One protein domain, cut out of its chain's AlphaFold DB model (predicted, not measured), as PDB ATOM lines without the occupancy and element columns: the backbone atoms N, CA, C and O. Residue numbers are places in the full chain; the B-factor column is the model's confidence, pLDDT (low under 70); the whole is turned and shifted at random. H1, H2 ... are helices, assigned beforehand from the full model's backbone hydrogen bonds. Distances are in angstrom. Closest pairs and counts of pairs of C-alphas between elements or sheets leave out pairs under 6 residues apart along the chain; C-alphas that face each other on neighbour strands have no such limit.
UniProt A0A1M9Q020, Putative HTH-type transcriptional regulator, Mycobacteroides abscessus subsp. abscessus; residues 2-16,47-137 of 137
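AT A GLANCE: This is residues 2 to 16 and 47 to 137 of the 137 residues of the protein "Putative HTH-type transcriptional regulator" of Mycobacteroides abscessus subsp. abscessus (UniProt A0A1M9Q020). Two long helices, H3 and H5, run nearly side by side in opposite directions and make the longest axis; the two short helices H1 and H2 pack on part of H3. From one end of the long pair, residues 75 to 91 loop out to the small helix H4, which sits away from the other helices. The printed part has 106 residues with five named helices, H1 to H5 in order, and no named strand; its class is all helix. It is loose, with a radius of gyration of the C-alphas of 18.7 A, and flat, spanning 60 by 37 by 17 A.

IN THESE COORDINATES: Find C-alpha 2 at (136.630, 153.201, 173.694), where H1, residues 2 to 6, begins. H2 follows at residues 9 to 16. Look next at C-alpha 48, at (149.284, 145.355, 153.482); from there H3 runs 38.5 A to residue 74. H4 is residues 92 to 99. H5, residues 109 to 135, runs 38.9 A to C-alpha 135 at (148.065, 152.959, 139.275).

HOW THE PARTS SIT: Begin at the hub, H3, which touches three helices. It touches H5 at a shallow tilt of 7 degrees, opposite ways; the closest C-alphas, of Val 54 and Ala 123, are 6.1 A apart. With residues 62 to 70 alone it touches H1, closest at the C-alphas of Arg 2 and Ile 62, 6.0 A. With residues 63 to 70 alone it touches H2, at a steep tilt of 53 degrees, opposite ways; the closest C-alphas, of Val 12 and Val 67, are 6.1 A apart. H4 is apart from the other four helices. In H1, H3, H4 and H5 every O i to N i+4 pair is within hydrogen-bond range; in H2, 3 of 4 are.

THE WHOLE: The C-alphas farthest apart, of Gly 79 and Ser 137, are 60.9 A apart. Residues 17 to 46 are not printed, and C-alphas 16 and 47 are 29.3 A apart across this cut. The link from H3 to H4 is long, with 17 residues. Look for pLDDT under 70 at residues 13 to 14, residue 16 and residues 76 to 86.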
ATOM      1  N   ARG A   2     136.415 152.500 172.405       85.44
ATOM      2  CA  ARG A   2     136.630 153.201 173.694       85.44
ATOM      3  C   ARG A   2     135.452 153.038 174.669       85.44
ATOM      4  O   ARG A   2     135.657 152.582 175.784       85.44
ATOM      5  N   GLU A   3     134.225 153.276 174.201       85.56
ATOM      6  CA  GLU A   3     133.016 153.127 175.031       85.56
ATOM      7  C   GLU A   3     132.805 151.701 175.556       85.56
ATOM      8  O   GLU A   3     132.572 151.499 176.739       85.56
ATOM      9  N   ALA A   4     133.000 150.685 174.711       82.81
ATOM     10  CA  ALA A   4     132.846 149.289 175.120       82.81
ATOM     11  C   ALA A   4     133.818 148.885 176.245       82.81
ATOM     12  O   ALA A   4     133.491 148.014 177.049       82.81
ATOM     13  N   PHE A   5     135.003 149.503 176.305       81.62
ATOM     14  CA  PHE A   5     135.927 149.307 177.420       81.62
ATOM     15  C   PHE A   5     135.526 150.096 178.669       81.62
ATOM     16  O   PHE A   5     135.626 149.553 179.766       81.62
ATOM     17  N   ARG A   6     135.032 151.332 178.515       82.69
ATOM     18  CA  ARG A   6     134.488 152.129 179.630       82.69
ATOM     19  C   ARG A   6     133.332 151.409 180.328       82.69
ATOM     20  O   ARG A   6     133.293 151.348 181.551       82.69
ATOM     21  N   GLU A   7     132.437 150.797 179.553       86.44
ATOM     22  CA  GLU A   7     131.305 150.014 180.064       86.44
ATOM     23  C   GLU A   7     131.726 148.694 180.734       86.44
ATOM     24  O   GLU A   7     130.948 148.099 181.482       86.44
ATOM     25  N   ARG A   8     132.936 148.191 180.448       84.38
ATOM     26  CA  ARG A   8     133.402 146.869 180.895       84.38
ATOM     27  C   ARG A   8     134.846 146.932 181.408       84.38
ATOM     28  O   ARG A   8     135.746 146.437 180.728       84.38
ATOM     29  N   PRO A   9     135.072 147.447 182.630       75.81
ATOM     30  CA  PRO A   9     136.413 147.632 183.196       75.81
ATOM     31  C   PRO A   9     137.293 146.374 183.185       75.81
ATOM     32  O   PRO A   9     138.485 146.459 182.911       75.81
ATOM     33  N   VAL A  10     136.702 145.184 183.362       75.69
ATOM     34  CA  VAL A  10     137.426 143.899 183.282       75.69
ATOM     35  C   VAL A  10     138.124 143.684 181.930       75.69
ATOM     36  O   VAL A  10     139.173 143.053 181.861       75.69
ATOM     37  N   LEU A  11     137.586 144.231 180.834       74.56
ATOM     38  CA  LEU A  11     138.211 144.125 179.513       74.56
ATOM     39  C   LEU A  11     139.492 144.965 179.403       74.56
ATOM     40  O   LEU A  11     140.342 144.657 178.571       74.56
ATOM     41  N   VAL A  12     139.636 146.007 180.225       75.06
ATOM     42  CA  VAL A  12     140.846 146.840 180.282       75.06
ATOM     43  C   VAL A  12     141.987 146.063 180.926       75.06
ATOM     44  O   VAL A  12     143.082 146.006 180.372       75.06
ATOM     45  N   GLU A  13     141.707 145.391 182.043       67.38
ATOM     46  CA  GLU A  13     142.664 144.512 182.722       67.38
ATOM     47  C   GLU A  13     143.102 143.348 181.818       67.38
ATOM     48  O   GLU A  13     144.290 143.046 181.718       67.38
ATOM     49  N   LEU A  14     142.166 142.753 181.071       69.19
ATOM     50  CA  LEU A  14     142.465 141.686 180.108       69.19
ATOM     51  C   LEU A  14     143.325 142.154 178.924       69.19
ATOM     52  O   LEU A  14     144.045 141.350 178.340       69.19
ATOM     53  N   ILE A  15     143.285 143.439 178.560       72.88
ATOM     54  CA  ILE A  15     144.176 143.999 177.532       72.88
ATOM     55  C   ILE A  15     145.593 144.247 178.048       72.88
ATOM     56  O   ILE A  15     146.534 144.268 177.251       72.88
ATOM     57  N   LEU A  16     145.759 144.411 179.361       63.88
ATOM     58  CA  LEU A  16     147.068 144.487 180.007       63.88
ATOM     59  C   LEU A  16     147.712 143.102 180.182       63.88
ATOM     60  O   LEU A  16     148.939 143.013 180.290       63.88
ATOM     61  N   SER A  47     147.963 149.349 150.988       98.38
ATOM     62  CA  SER A  47     148.948 148.270 150.967       98.38
ATOM     63  C   SER A  47     148.873 147.454 152.269       98.38
ATOM     64  O   SER A  47     148.428 147.974 153.296       98.38
ATOM     65  N   PRO A  48     149.294 146.174 152.268       98.00
ATOM     66  CA  PRO A  48     149.284 145.355 153.482       98.00
ATOM     67  C   PRO A  48     150.052 145.983 154.653       98.00
ATOM     68  O   PRO A  48     149.572 145.933 155.784       98.00
ATOM     69  N   ASP A  49     151.193 146.614 154.371       97.94
ATOM     70  CA  ASP A  49     152.037 147.253 155.383       97.94
ATOM     71  C   ASP A  49     151.324 148.461 156.012       97.94
ATOM     72  O   ASP A  49     151.135 148.514 157.228       97.94
ATOM     73  N   ASN A  50     150.810 149.381 155.185       98.38
ATOM     74  CA  ASN A  50     150.089 150.557 155.682       98.38
ATOM     75  C   ASN A  50     148.774 150.185 156.382       98.38
ATOM     76  O   ASN A  50     148.409 150.809 157.378       98.38
ATOM     77  N   ALA A  51     148.064 149.161 155.900       98.19
ATOM     78  CA  ALA A  51     146.854 148.658 156.545       98.19
ATOM     79  C   ALA A  51     147.134 148.181 157.979       98.19
ATOM     80  O   ALA A  51     146.375 148.495 158.903       98.19
ATOM     81  N   LEU A  52     148.228 147.439 158.175       96.12
ATOM     82  CA  LEU A  52     148.628 146.946 159.486       96.12
ATOM     83  C   LEU A  52     149.030 148.096 160.423       96.12
ATOM     84  O   LEU A  52     148.573 148.138 161.569       96.12
ATOM     85  N   ASP A  53     149.819 149.049 159.926       97.38
ATOM     86  CA  ASP A  53     150.280 150.207 160.697       97.38
ATOM     87  C   ASP A  53     149.123 151.111 161.143       97.38
ATOM     88  O   ASP A  53     149.043 151.488 162.315       97.38
ATOM     89  N   VAL A  54     148.175 151.411 160.246       97.31
ATOM     90  CA  VAL A  54     146.979 152.210 160.568       97.31
ATOM     91  C   VAL A  54     146.122 151.510 161.623       97.31
ATOM     92  O   VAL A  54     145.694 152.141 162.597       97.31
ATOM     93  N   TYR A  55     145.898 150.200 161.473       94.94
ATOM     94  CA  TYR A  55     145.161 149.428 162.470       94.94
ATOM     95  C   TYR A  55     145.842 149.492 163.842       94.94
ATOM     96  O   TYR A  55     145.176 149.751 164.853       94.94
ATOM     97  N   PHE A  56     147.159 149.273 163.904       93.56
ATOM     98  CA  PHE A  56     147.877 149.300 165.174       93.56
ATOM     99  C   PHE A  56     147.912 150.691 165.794       93.56
ATOM    100  O   PHE A  56     147.713 150.786 167.003       93.56
ATOM    101  N   ALA A  57     148.079 151.756 165.009       95.81
ATOM    102  CA  ALA A  57     148.043 153.126 165.516       95.81
ATOM    103  C   ALA A  57     146.720 153.420 166.246       95.81
ATOM    104  O   ALA A  57     146.730 153.842 167.405       95.81
ATOM    105  N   LEU A  58     145.581 153.108 165.616       94.00
ATOM    106  CA  LEU A  58     144.259 153.277 166.227       94.00
ATOM    107  C   LEU A  58     144.073 152.371 167.451       94.00
ATOM    108  O   LEU A  58     143.656 152.828 168.517       94.00
ATOM    109  N   SER A  59     144.386 151.081 167.310       89.88
ATOM    110  CA  SER A  59     144.171 150.076 168.354       89.88
ATOM    111  C   SER A  59     145.003 150.370 169.603       89.88
ATOM    112  O   SER A  59     144.475 150.347 170.715       89.88
ATOM    113  N   LEU A  60     146.285 150.702 169.439       90.50
ATOM    114  CA  LEU A  60     147.178 151.045 170.545       90.50
ATOM    115  C   LEU A  60     146.763 152.353 171.218       90.50
ATOM    116  O   LEU A  60     146.750 152.406 172.446       90.50
ATOM    117  N   HIS A  61     146.370 153.373 170.447       92.75
ATOM    118  CA  HIS A  61     145.905 154.634 171.016       92.75
ATOM    119  C   HIS A  61     144.656 154.438 171.884       92.75
ATOM    120  O   HIS A  61     144.643 154.841 173.048       92.75
ATOM    121  N   ILE A  62     143.637 153.744 171.362       90.31
ATOM    122  CA  ILE A  62     142.398 153.468 172.105       90.31
ATOM    123  C   ILE A  62     142.697 152.687 173.389       90.31
ATOM    124  O   ILE A  62     142.186 153.045 174.448       90.31
ATOM    125  N   ARG A  63     143.537 151.645 173.318       87.62
ATOM    126  CA  ARG A  63     143.920 150.844 174.493       87.62
ATOM    127  C   ARG A  63     144.662 151.677 175.530       87.62
ATOM    128  O   ARG A  63     144.329 151.598 176.705       87.62
ATOM    129  N   GLY A  64     145.633 152.483 175.101       88.38
ATOM    130  CA  GLY A  64     146.401 153.348 175.993       88.38
ATOM    131  C   GLY A  64     145.516 154.356 176.721       88.38
ATOM    132  O   GLY A  64     145.606 154.480 177.938       88.38
ATOM    133  N   VAL A  65     144.607 155.013 175.995       90.12
ATOM    134  CA  VAL A  65     143.662 155.978 176.578       90.12
ATOM    135  C   VAL A  65     142.750 155.313 177.599       90.12
ATOM    136  O   VAL A  65     142.631 155.797 178.717       90.12
ATOM    137  N   VAL A  66     142.153 154.179 177.247       89.44
ATOM    138  CA  VAL A  66     141.253 153.438 178.137       89.44
ATOM    139  C   VAL A  66     141.970 152.939 179.395       89.44
ATOM    140  O   VAL A  66     141.397 152.976 180.480       89.44
ATOM    141  N   VAL A  67     143.218 152.473 179.274       87.38
ATOM    142  CA  VAL A  67     144.027 152.065 180.433       87.38
ATOM    143  C   VAL A  67     144.260 153.250 181.364       87.38
ATOM    144  O   VAL A  67     144.085 153.109 182.570       87.38
ATOM    145  N   LEU A  68     144.606 154.419 180.822       86.00
ATOM    146  CA  LEU A  68     144.830 155.626 181.620       86.00
ATOM    147  C   LEU A  68     143.533 156.126 182.276       86.00
ATOM    148  O   LEU A  68     143.536 156.416 183.467       86.00
ATOM    149  N   GLU A  69     142.408 156.114 181.555       86.75
ATOM    150  CA  GLU A  69     141.080 156.401 182.124       86.75
ATOM    151  C   GLU A  69     140.724 155.438 183.261       86.75
ATOM    152  O   GLU A  69     140.203 155.846 184.296       86.75
ATOM    153  N   HIS A  70     141.019 154.149 183.094       85.12
ATOM    154  CA  HIS A  70     140.780 153.155 184.129       85.12
ATOM    155  C   HIS A  70     141.689 153.369 185.348       85.12
ATOM    156  O   HIS A  70     141.212 153.308 186.482       85.12
ATOM    157  N   MET A  71     142.969 153.694 185.143       82.12
ATOM    158  CA  MET A  71     143.891 154.040 186.230       82.12
ATOM    159  C   MET A  71     143.404 155.250 187.032       82.12
ATOM    160  O   MET A  71     143.466 155.202 188.259       82.12
ATOM    161  N   ASP A  72     142.834 156.267 186.383       79.69
ATOM    162  CA  ASP A  72     142.222 157.414 187.070       79.69
ATOM    163  C   ASP A  72     141.058 156.991 187.993       79.69
ATOM    164  O   ASP A  72     140.802 157.643 189.009       79.69
ATOM    165  N   THR A  73     140.365 155.883 187.683       81.25
ATOM    166  CA  THR A  73     139.290 155.336 188.537       81.25
ATOM    167  C   THR A  73     139.790 154.459 189.681       81.25
ATOM    168  O   THR A  73     139.223 154.504 190.773       81.25
ATOM    169  N   VAL A  74     140.835 153.660 189.452       80.50
ATOM    170  CA  VAL A  74     141.352 152.691 190.438       80.50
ATOM    171  C   VAL A  74     142.357 153.343 191.391       80.50
ATOM    172  O   VAL A  74     142.453 152.969 192.559       80.50
ATOM    173  N   MET A  75     143.081 154.353 190.913       75.44
ATOM    174  CA  MET A  75     144.058 155.134 191.666       75.44
ATOM    175  C   MET A  75     143.731 156.630 191.570       75.44
ATOM    176  O   MET A  75     144.521 157.398 191.014       75.44
ATOM    177  N   PRO A  76     142.580 157.077 192.107       68.25
ATOM    178  CA  PRO A  76     142.212 158.479 192.034       68.25
ATOM    179  C   PRO A  76     143.284 159.325 192.723       68.25
ATOM    180  O   PRO A  76     143.625 159.104 193.888       68.25
ATOM    181  N   ALA A  77     143.809 160.311 191.997       62.00
ATOM    182  CA  ALA A  77     144.739 161.285 192.546       62.00
ATOM    183  C   ALA A  77     144.137 161.925 193.813       62.00
ATOM    184  O   ALA A  77     143.007 162.428 193.787       62.00
ATOM    185  N   SER A  78     144.886 161.920 194.923       59.88
ATOM    186  CA  SER A  78     144.525 162.695 196.116       59.88
ATOM    187  C   SER A  78     144.416 164.183 195.748       59.88
ATOM    188  O   SER A  78     145.022 164.632 194.775       59.88
ATOM    189  N   GLY A  79     143.623 164.964 196.489       53.06
ATOM    190  CA  GLY A  79     143.269 166.346 196.116       53.06
ATOM    191  C   GLY A  79     144.452 167.270 195.775       53.06
ATOM    192  O   GLY A  79     144.293 168.167 194.952       53.06
ATOM    193  N   GLU A  80     145.643 167.017 196.325       50.22
ATOM    194  CA  GLU A  80     146.879 167.755 196.023       50.22
ATOM    195  C   GLU A  80     147.545 167.321 194.702       50.22
ATOM    196  O   GLU A  80     148.130 168.145 194.004       50.22
ATOM    197  N   ALA A  81     147.398 166.056 194.293       52.53
ATOM    198  CA  ALA A  81     147.971 165.514 193.060       52.53
ATOM    199  C   ALA A  81     147.195 165.913 191.789       52.53
ATOM    200  O   ALA A  81     147.724 165.778 190.692       52.53
ATOM    201  N   ARG A  82     145.969 166.452 191.900       53.69
ATOM    202  CA  ARG A  82     145.238 167.013 190.739       53.69
ATOM    203  C   ARG A  82     145.780 168.377 190.296       53.69
ATOM    204  O   ARG A  82     145.547 168.776 189.158       53.69
ATOM    205  N   SER A  83     146.531 169.071 191.157       59.72
ATOM    206  CA  SER A  83     147.228 170.321 190.830       59.72
ATOM    207  C   SER A  83     148.680 170.036 190.433       59.72
ATOM    208  O   SER A  83     149.619 170.449 191.111       59.72
ATOM    209  N   LEU A  84     148.886 169.321 189.323       63.84
ATOM    210  CA  LEU A  84     150.226 168.931 188.854       63.84
ATOM    211  C   LEU A  84     151.103 170.093 188.372       63.84
ATOM    212  O   LEU A  84     152.252 169.857 188.009       63.84
ATOM    213  N   VAL A  85     150.601 171.333 188.358       66.06
ATOM    214  CA  VAL A  85     151.442 172.510 188.126       66.06
ATOM    215  C   VAL A  85     151.724 173.199 189.457       66.06
ATOM    216  O   VAL A  85     150.894 173.984 189.917       66.06
ATOM    217  N   PRO A  86     152.888 172.953 190.083       64.25
ATOM    218  CA  PRO A  86     153.124 173.383 191.458       64.25
ATOM    219  C   PRO A  86     153.256 174.903 191.581       64.25
ATOM    220  O   PRO A  86     152.984 175.469 192.634       64.25
ATOM    221  N   SER A  87     153.731 175.572 190.522       77.50
ATOM    222  CA  SER A  87     153.996 177.011 190.518       77.50
ATOM    223  C   SER A  87     154.315 177.530 189.111       77.50
ATOM    224  O   SER A  87     155.013 176.860 188.343       77.50
ATOM    225  N   ALA A  88     153.895 178.765 188.814       81.88
ATOM    226  CA  ALA A  88     154.322 179.520 187.634       81.88
ATOM    227  C   ALA A  88     155.845 179.744 187.584       81.88
ATOM    228  O   ALA A  88     156.415 179.863 186.505       81.88
ATOM    229  N   THR A  89     156.518 179.768 188.737       90.12
ATOM    230  CA  THR A  89     157.979 179.897 188.823       90.12
ATOM    231  C   THR A  89     158.689 178.644 188.312       90.12
ATOM    232  O   THR A  89     159.767 178.747 187.737       90.12
ATOM    233  N   LEU A  90     158.097 177.462 188.521       87.44
ATOM    234  CA  LEU A  90     158.685 176.184 188.114       87.44
ATOM    235  C   LEU A  90     158.309 175.814 186.675       87.44
ATOM    236  O   LEU A  90     159.150 175.335 185.922       87.44
ATOM    237  N   ALA A  91     157.043 176.016 186.304       88.25
ATOM    238  CA  ALA A  91     156.508 175.610 185.009       88.25
ATOM    239  C   ALA A  91     155.543 176.680 184.459       88.25
ATOM    240  O   ALA A  91     154.329 176.465 184.453       88.25
ATOM    241  N   PRO A  92     156.057 177.837 183.995       89.75
ATOM    242  CA  PRO A  92     155.232 178.988 183.617       89.75
ATOM    243  C   PRO A  92     154.235 178.661 182.502       89.75
ATOM    244  O   PRO A  92     153.054 178.971 182.625       89.75
ATOM    245  N   THR A  93     154.678 177.962 181.454       90.00
ATOM    246  CA  THR A  93     153.819 177.576 180.325       90.00
ATOM    247  C   THR A  93     152.720 176.607 180.748       90.00
ATOM    248  O   THR A  93     151.561 176.785 180.389       90.00
ATOM    249  N   LEU A  94     153.059 175.589 181.545       87.00
ATOM    250  CA  LEU A  94     152.068 174.632 182.035       87.00
ATOM    251  C   LEU A  94     151.082 175.303 182.994       87.00
ATOM    252  O   LEU A  94     149.907 174.960 182.986       87.00
ATOM    253  N   HIS A  95     151.537 176.285 183.773       85.94
ATOM    254  CA  HIS A  95     150.684 177.048 184.679       85.94
ATOM    255  C   HIS A  95     149.676 177.896 183.909       85.94
ATOM    256  O   HIS A  95     148.490 177.881 184.230       85.94
ATOM    257  N   GLU A  96     150.126 178.572 182.851       88.06
ATOM    258  CA  GLU A  96     149.246 179.308 181.947       88.06
ATOM    259  C   GLU A  96     148.223 178.374 181.279       88.06
ATOM    260  O   GLU A  96     147.022 178.641 181.317       88.06
ATOM    261  N   LEU A  97     148.663 177.243 180.722       87.50
ATOM    262  CA  LEU A  97     147.766 176.285 180.068       87.50
ATOM    263  C   LEU A  97     146.756 175.676 181.053       87.50
ATOM    264  O   LEU A  97     145.569 175.585 180.734       87.50
ATOM    265  N   ALA A  98     147.188 175.334 182.267       83.62
ATOM    266  CA  ALA A  98     146.300 174.863 183.326       83.62
ATOM    267  C   ALA A  98     145.270 175.933 183.723       83.62
ATOM    268  O   ALA A  98     144.093 175.614 183.883       83.62
ATOM    269  N   SER A  99     145.667 177.212 183.790       82.75
ATOM    270  CA  SER A  99     144.742 178.329 184.053       82.75
ATOM    271  C   SER A  99     143.671 178.498 182.967       82.75
ATOM    272  O   SER A  99     142.590 179.021 183.230       82.75
ATOM    273  N   ARG A 100     143.943 177.998 181.755       86.00
ATOM    274  CA  ARG A 100     143.013 177.958 180.619       86.00
ATOM    275  C   ARG A 100     142.181 176.670 180.550       86.00
ATOM    276  O   ARG A 100     141.459 176.474 179.579       86.00
ATOM    277  N   GLY A 101     142.273 175.801 181.557       80.25
ATOM    278  CA  GLY A 101     141.485 174.571 181.657       80.25
ATOM    279  C   GLY A 101     142.115 173.341 180.996       80.25
ATOM    280  O   GLY A 101     141.465 172.298 180.943       80.25
ATOM    281  N   HIS A 102     143.362 173.414 180.520       82.56
ATOM    282  CA  HIS A 102     144.061 172.219 180.047       82.56
ATOM    283  C   HIS A 102     144.455 171.335 181.237       82.56
ATOM    284  O   HIS A 102     145.191 171.763 182.127       82.56
ATOM    285  N   SER A 103     143.985 170.086 181.245       76.94
ATOM    286  CA  SER A 103     144.436 169.094 182.222       76.94
ATOM    287  C   SER A 103     145.780 168.506 181.802       76.94
ATOM    288  O   SER A 103     145.995 168.190 180.634       76.94
ATOM    289  N   ILE A 104     146.673 168.342 182.775       74.94
ATOM    290  CA  ILE A 104     147.947 167.614 182.629       74.94
ATOM    291  C   ILE A 104     147.872 166.268 183.364       74.94
ATOM    292  O   ILE A 104     148.688 165.381 183.142       74.94
ATOM    293  N   ALA A 105     146.891 166.116 184.257       72.50
ATOM    294  CA  ALA A 105     146.756 164.960 185.135       72.50
ATOM    295  C   ALA A 105     145.855 163.869 184.560       72.50
ATOM    296  O   ALA A 105     145.983 162.720 184.953       72.50
ATOM    297  N   THR A 106     144.935 164.233 183.669       75.19
ATOM    298  CA  THR A 106     143.886 163.337 183.173       75.19
ATOM    299  C   THR A 106     143.778 163.457 181.666       75.19
ATOM    300  O   THR A 106     143.942 164.549 181.112       75.19
ATOM    301  N   ILE A 107     143.410 162.366 181.005       79.81
ATOM    302  CA  ILE A 107     143.060 162.409 179.587       79.81
ATOM    303  C   ILE A 107     141.645 162.963 179.443       79.81
ATOM    304  O   ILE A 107     140.708 162.476 180.069       79.81
ATOM    305  N   SER A 108     141.491 164.002 178.624       82.38
ATOM    306  CA  SER A 108     140.174 164.502 178.221       82.38
ATOM    307  C   SER A 108     139.727 163.880 176.900       82.38
ATOM    308  O   SER A 108     140.552 163.415 176.111       82.38
ATOM    309  N   ASP A 109     138.425 163.933 176.618       87.44
ATOM    310  CA  ASP A 109     137.891 163.537 175.309       87.44
ATOM    311  C   ASP A 109     138.549 164.324 174.167       87.44
ATOM    312  O   ASP A 109     138.935 163.727 173.170       87.44
ATOM    313  N   ALA A 110     138.845 165.610 174.377       87.69
ATOM    314  CA  ALA A 110     139.558 166.424 173.395       87.69
ATOM    315  C   ALA A 110     140.973 165.900 173.081       87.69
ATOM    316  O   ALA A 110     141.442 166.038 171.956       87.69
ATOM    317  N   ASN A 111     141.672 165.285 174.047       87.00
ATOM    318  CA  ASN A 111     142.987 164.684 173.792       87.00
ATOM    319  C   ASN A 111     142.882 163.406 172.947       87.00
ATOM    320  O   ASN A 111     143.752 163.146 172.110       87.00
ATOM    321  N   PHE A 112     141.835 162.613 173.187       91.62
ATOM    322  CA  PHE A 112     141.532 161.423 172.397       91.62
ATOM    323  C   PHE A 112     141.168 161.812 170.960       91.62
ATOM    324  O   PHE A 112     141.809 161.336 170.025       91.62
ATOM    325  N   ASP A 113     140.219 162.735 170.796       93.56
ATOM    326  CA  ASP A 113     139.732 163.172 169.485       93.56
ATOM    327  C   ASP A 113     140.867 163.766 168.643       93.56
ATOM    328  O   ASP A 113     141.082 163.326 167.517       93.56
ATOM    329  N   PHE A 114     141.689 164.645 169.231       94.19
ATOM    330  CA  PHE A 114     142.860 165.225 168.561       94.19
ATOM    331  C   PHE A 114     143.797 164.162 167.968       94.19
ATOM    332  O   PHE A 114     144.298 164.297 166.853       94.19
ATOM    333  N   THR A 115     144.059 163.091 168.719       95.12
ATOM    334  CA  THR A 115     144.995 162.053 168.271       95.12
ATOM    335  C   THR A 115     144.354 161.132 167.238       95.12
ATOM    336  O   THR A 115     145.019 160.722 166.289       95.12
ATOM    337  N   VAL A 116     143.065 160.816 167.392       96.12
ATOM    338  CA  VAL A 116     142.314 160.030 166.403       96.12
ATOM    339  C   VAL A 116     142.250 160.767 165.068       96.12
ATOM    340  O   VAL A 116     142.531 160.153 164.042       96.12
ATOM    341  N   GLU A 117     141.956 162.068 165.078       97.56
ATOM    342  CA  GLU A 117     141.958 162.912 163.879       97.56
ATOM    343  C   GLU A 117     143.323 162.885 163.180       97.56
ATOM    344  O   GLU A 117     143.391 162.619 161.982       97.56
ATOM    345  N   ALA A 118     144.421 163.036 163.930       98.19
ATOM    346  CA  ALA A 118     145.772 162.971 163.371       98.19
ATOM    347  C   ALA A 118     146.115 161.594 162.763       98.19
ATOM    348  O   ALA A 118     146.786 161.510 161.730       98.19
ATOM    349  N   ILE A 119     145.661 160.495 163.381       98.00
ATOM    350  CA  ILE A 119     145.849 159.141 162.835       98.00
ATOM    351  C   ILE A 119     145.043 158.968 161.542       98.00
ATOM    352  O   ILE A 119     145.561 158.395 160.583       98.00
ATOM    353  N   ILE A 120     143.804 159.466 161.502       97.69
ATOM    354  CA  ILE A 120     142.948 159.403 160.311       97.69
ATOM    355  C   ILE A 120     143.559 160.220 159.172       97.69
ATOM    356  O   ILE A 120     143.719 159.683 158.081       97.69
ATOM    357  N   GLU A 121     143.996 161.454 159.425       98.50
ATOM    358  CA  GLU A 121     144.653 162.293 158.414       98.50
ATOM    359  C   GLU A 121     145.899 161.596 157.840       98.50
ATOM    360  O   GLU A 121     146.138 161.574 156.628       98.50
ATOM    361  N   ARG A 122     146.707 160.957 158.696       98.31
ATOM    362  CA  ARG A 122     147.849 160.164 158.228       98.31
ATOM    363  C   ARG A 122     147.405 158.963 157.390       98.31
ATOM    364  O   ARG A 122     148.039 158.684 156.372       98.31
ATOM    365  N   ALA A 123     146.350 158.264 157.799       98.38
ATOM    366  CA  ALA A 123     145.813 157.113 157.080       98.38
ATOM    367  C   ALA A 123     145.279 157.507 155.694       98.38
ATOM    368  O   ALA A 123     145.571 156.823 154.718       98.38
ATOM    369  N   GLU A 124     144.575 158.631 155.577       98.44
ATOM    370  CA  GLU A 124     144.090 159.164 154.298       98.44
ATOM    371  C   GLU A 124     145.244 159.463 153.334       98.44
ATOM    372  O   GLU A 124     145.204 159.081 152.162       98.44
ATOM    373  N   ASN A 125     146.318 160.073 153.842       98.44
ATOM    374  CA  ASN A 125     147.519 160.338 153.053       98.44
ATOM    375  C   ASN A 125     148.209 159.049 152.575       98.44
ATOM    376  O   ASN A 125     148.624 158.969 151.419       98.44
ATOM    377  N   LEU A 126     148.328 158.040 153.444       98.44
ATOM    378  CA  LEU A 126     148.896 156.736 153.082       98.44
ATOM    379  C   LEU A 126     148.031 156.017 152.042       98.44
ATOM    380  O   LEU A 126     148.560 155.482 151.072       98.44
ATOM    381  N   LEU A 127     146.706 156.068 152.192       98.44
ATOM    382  CA  LEU A 127     145.775 155.477 151.235       98.44
ATOM    383  C   LEU A 127     145.925 156.108 149.847       98.44
ATOM    384  O   LEU A 127     146.001 155.394 148.848       98.44
ATOM    385  N   ALA A 128     146.003 157.439 149.779       98.31
ATOM    386  CA  ALA A 128     146.212 158.145 148.519       98.31
ATOM    387  C   ALA A 128     147.540 157.745 147.851       98.31
ATOM    388  O   ALA A 128     147.585 157.546 146.636       98.31
ATOM    389  N   GLN A 129     148.606 157.583 148.640       98.19
ATOM    390  CA  GLN A 129     149.913 157.129 148.153       98.19
ATOM    391  C   GLN A 129     149.864 155.692 147.623       98.19
ATOM    392  O   GLN A 129     150.384 155.437 146.538       98.19
ATOM    393  N   ASP A 130     149.210 154.773 148.336       98.12
ATOM    394  CA  ASP A 130     149.072 153.373 147.922       98.12
ATOM    395  C   ASP A 130     148.259 153.232 146.629       98.12
ATOM    396  O   ASP A 130     148.631 152.473 145.730       98.12
ATOM    397  N   ILE A 131     147.161 153.986 146.511       97.50
ATOM    398  CA  ILE A 131     146.338 154.010 145.299       97.50
ATOM    399  C   ILE A 131     147.164 154.526 144.117       97.50
ATOM    400  O   ILE A 131     147.213 153.859 143.083       97.50
ATOM    401  N   ALA A 132     147.863 155.652 144.281       97.25
ATOM    402  CA  ALA A 132     148.692 156.228 143.224       97.25
ATOM    403  C   ALA A 132     149.851 155.299 142.813       97.25
ATOM    404  O   ALA A 132     150.134 155.147 141.625       97.25
ATOM    405  N   ALA A 133     150.505 154.644 143.777       96.00
ATOM    406  CA  ALA A 133     151.584 153.696 143.508       96.00
ATOM    407  C   ALA A 133     151.091 152.473 142.720       96.00
ATOM    408  O   ALA A 133     151.785 151.998 141.822       96.00
ATOM    409  N   ARG A 134     149.880 151.987 143.019       93.88
ATOM    410  CA  ARG A 134     149.259 150.875 142.291       93.88
ATOM    411  C   ARG A 134     148.879 151.251 140.860       93.88
ATOM    412  O   ARG A 134     149.007 150.411 139.981       93.88
ATOM    413  N   GLU A 135     148.411 152.474 140.623       92.50
ATOM    414  CA  GLU A 135     148.065 152.959 139.275       92.50
ATOM    415  C   GLU A 135     149.295 153.194 138.384       92.50
ATOM    416  O   GLU A 135     149.180 153.174 137.160       92.50
ATOM    417  N   ALA A 136     150.464 153.417 138.987       90.38
ATOM    418  CA  ALA A 136     151.728 153.598 138.278       90.38
ATOM    419  C   ALA A 136     152.448 152.279 137.921       90.38
ATOM    420  O   ALA A 136     153.453 152.326 137.206       90.38
ATOM    421  N   SER A 137     151.975 151.134 138.432       80.06
ATOM    422  CA  SER A 137     152.539 149.792 138.204       80.06
ATOM    423  C   SER A 137     151.799 149.026 137.115       80.06
ATOM    424  O   SER A 137     152.456 148.112 136.562       80.06
TER     425      SER A 137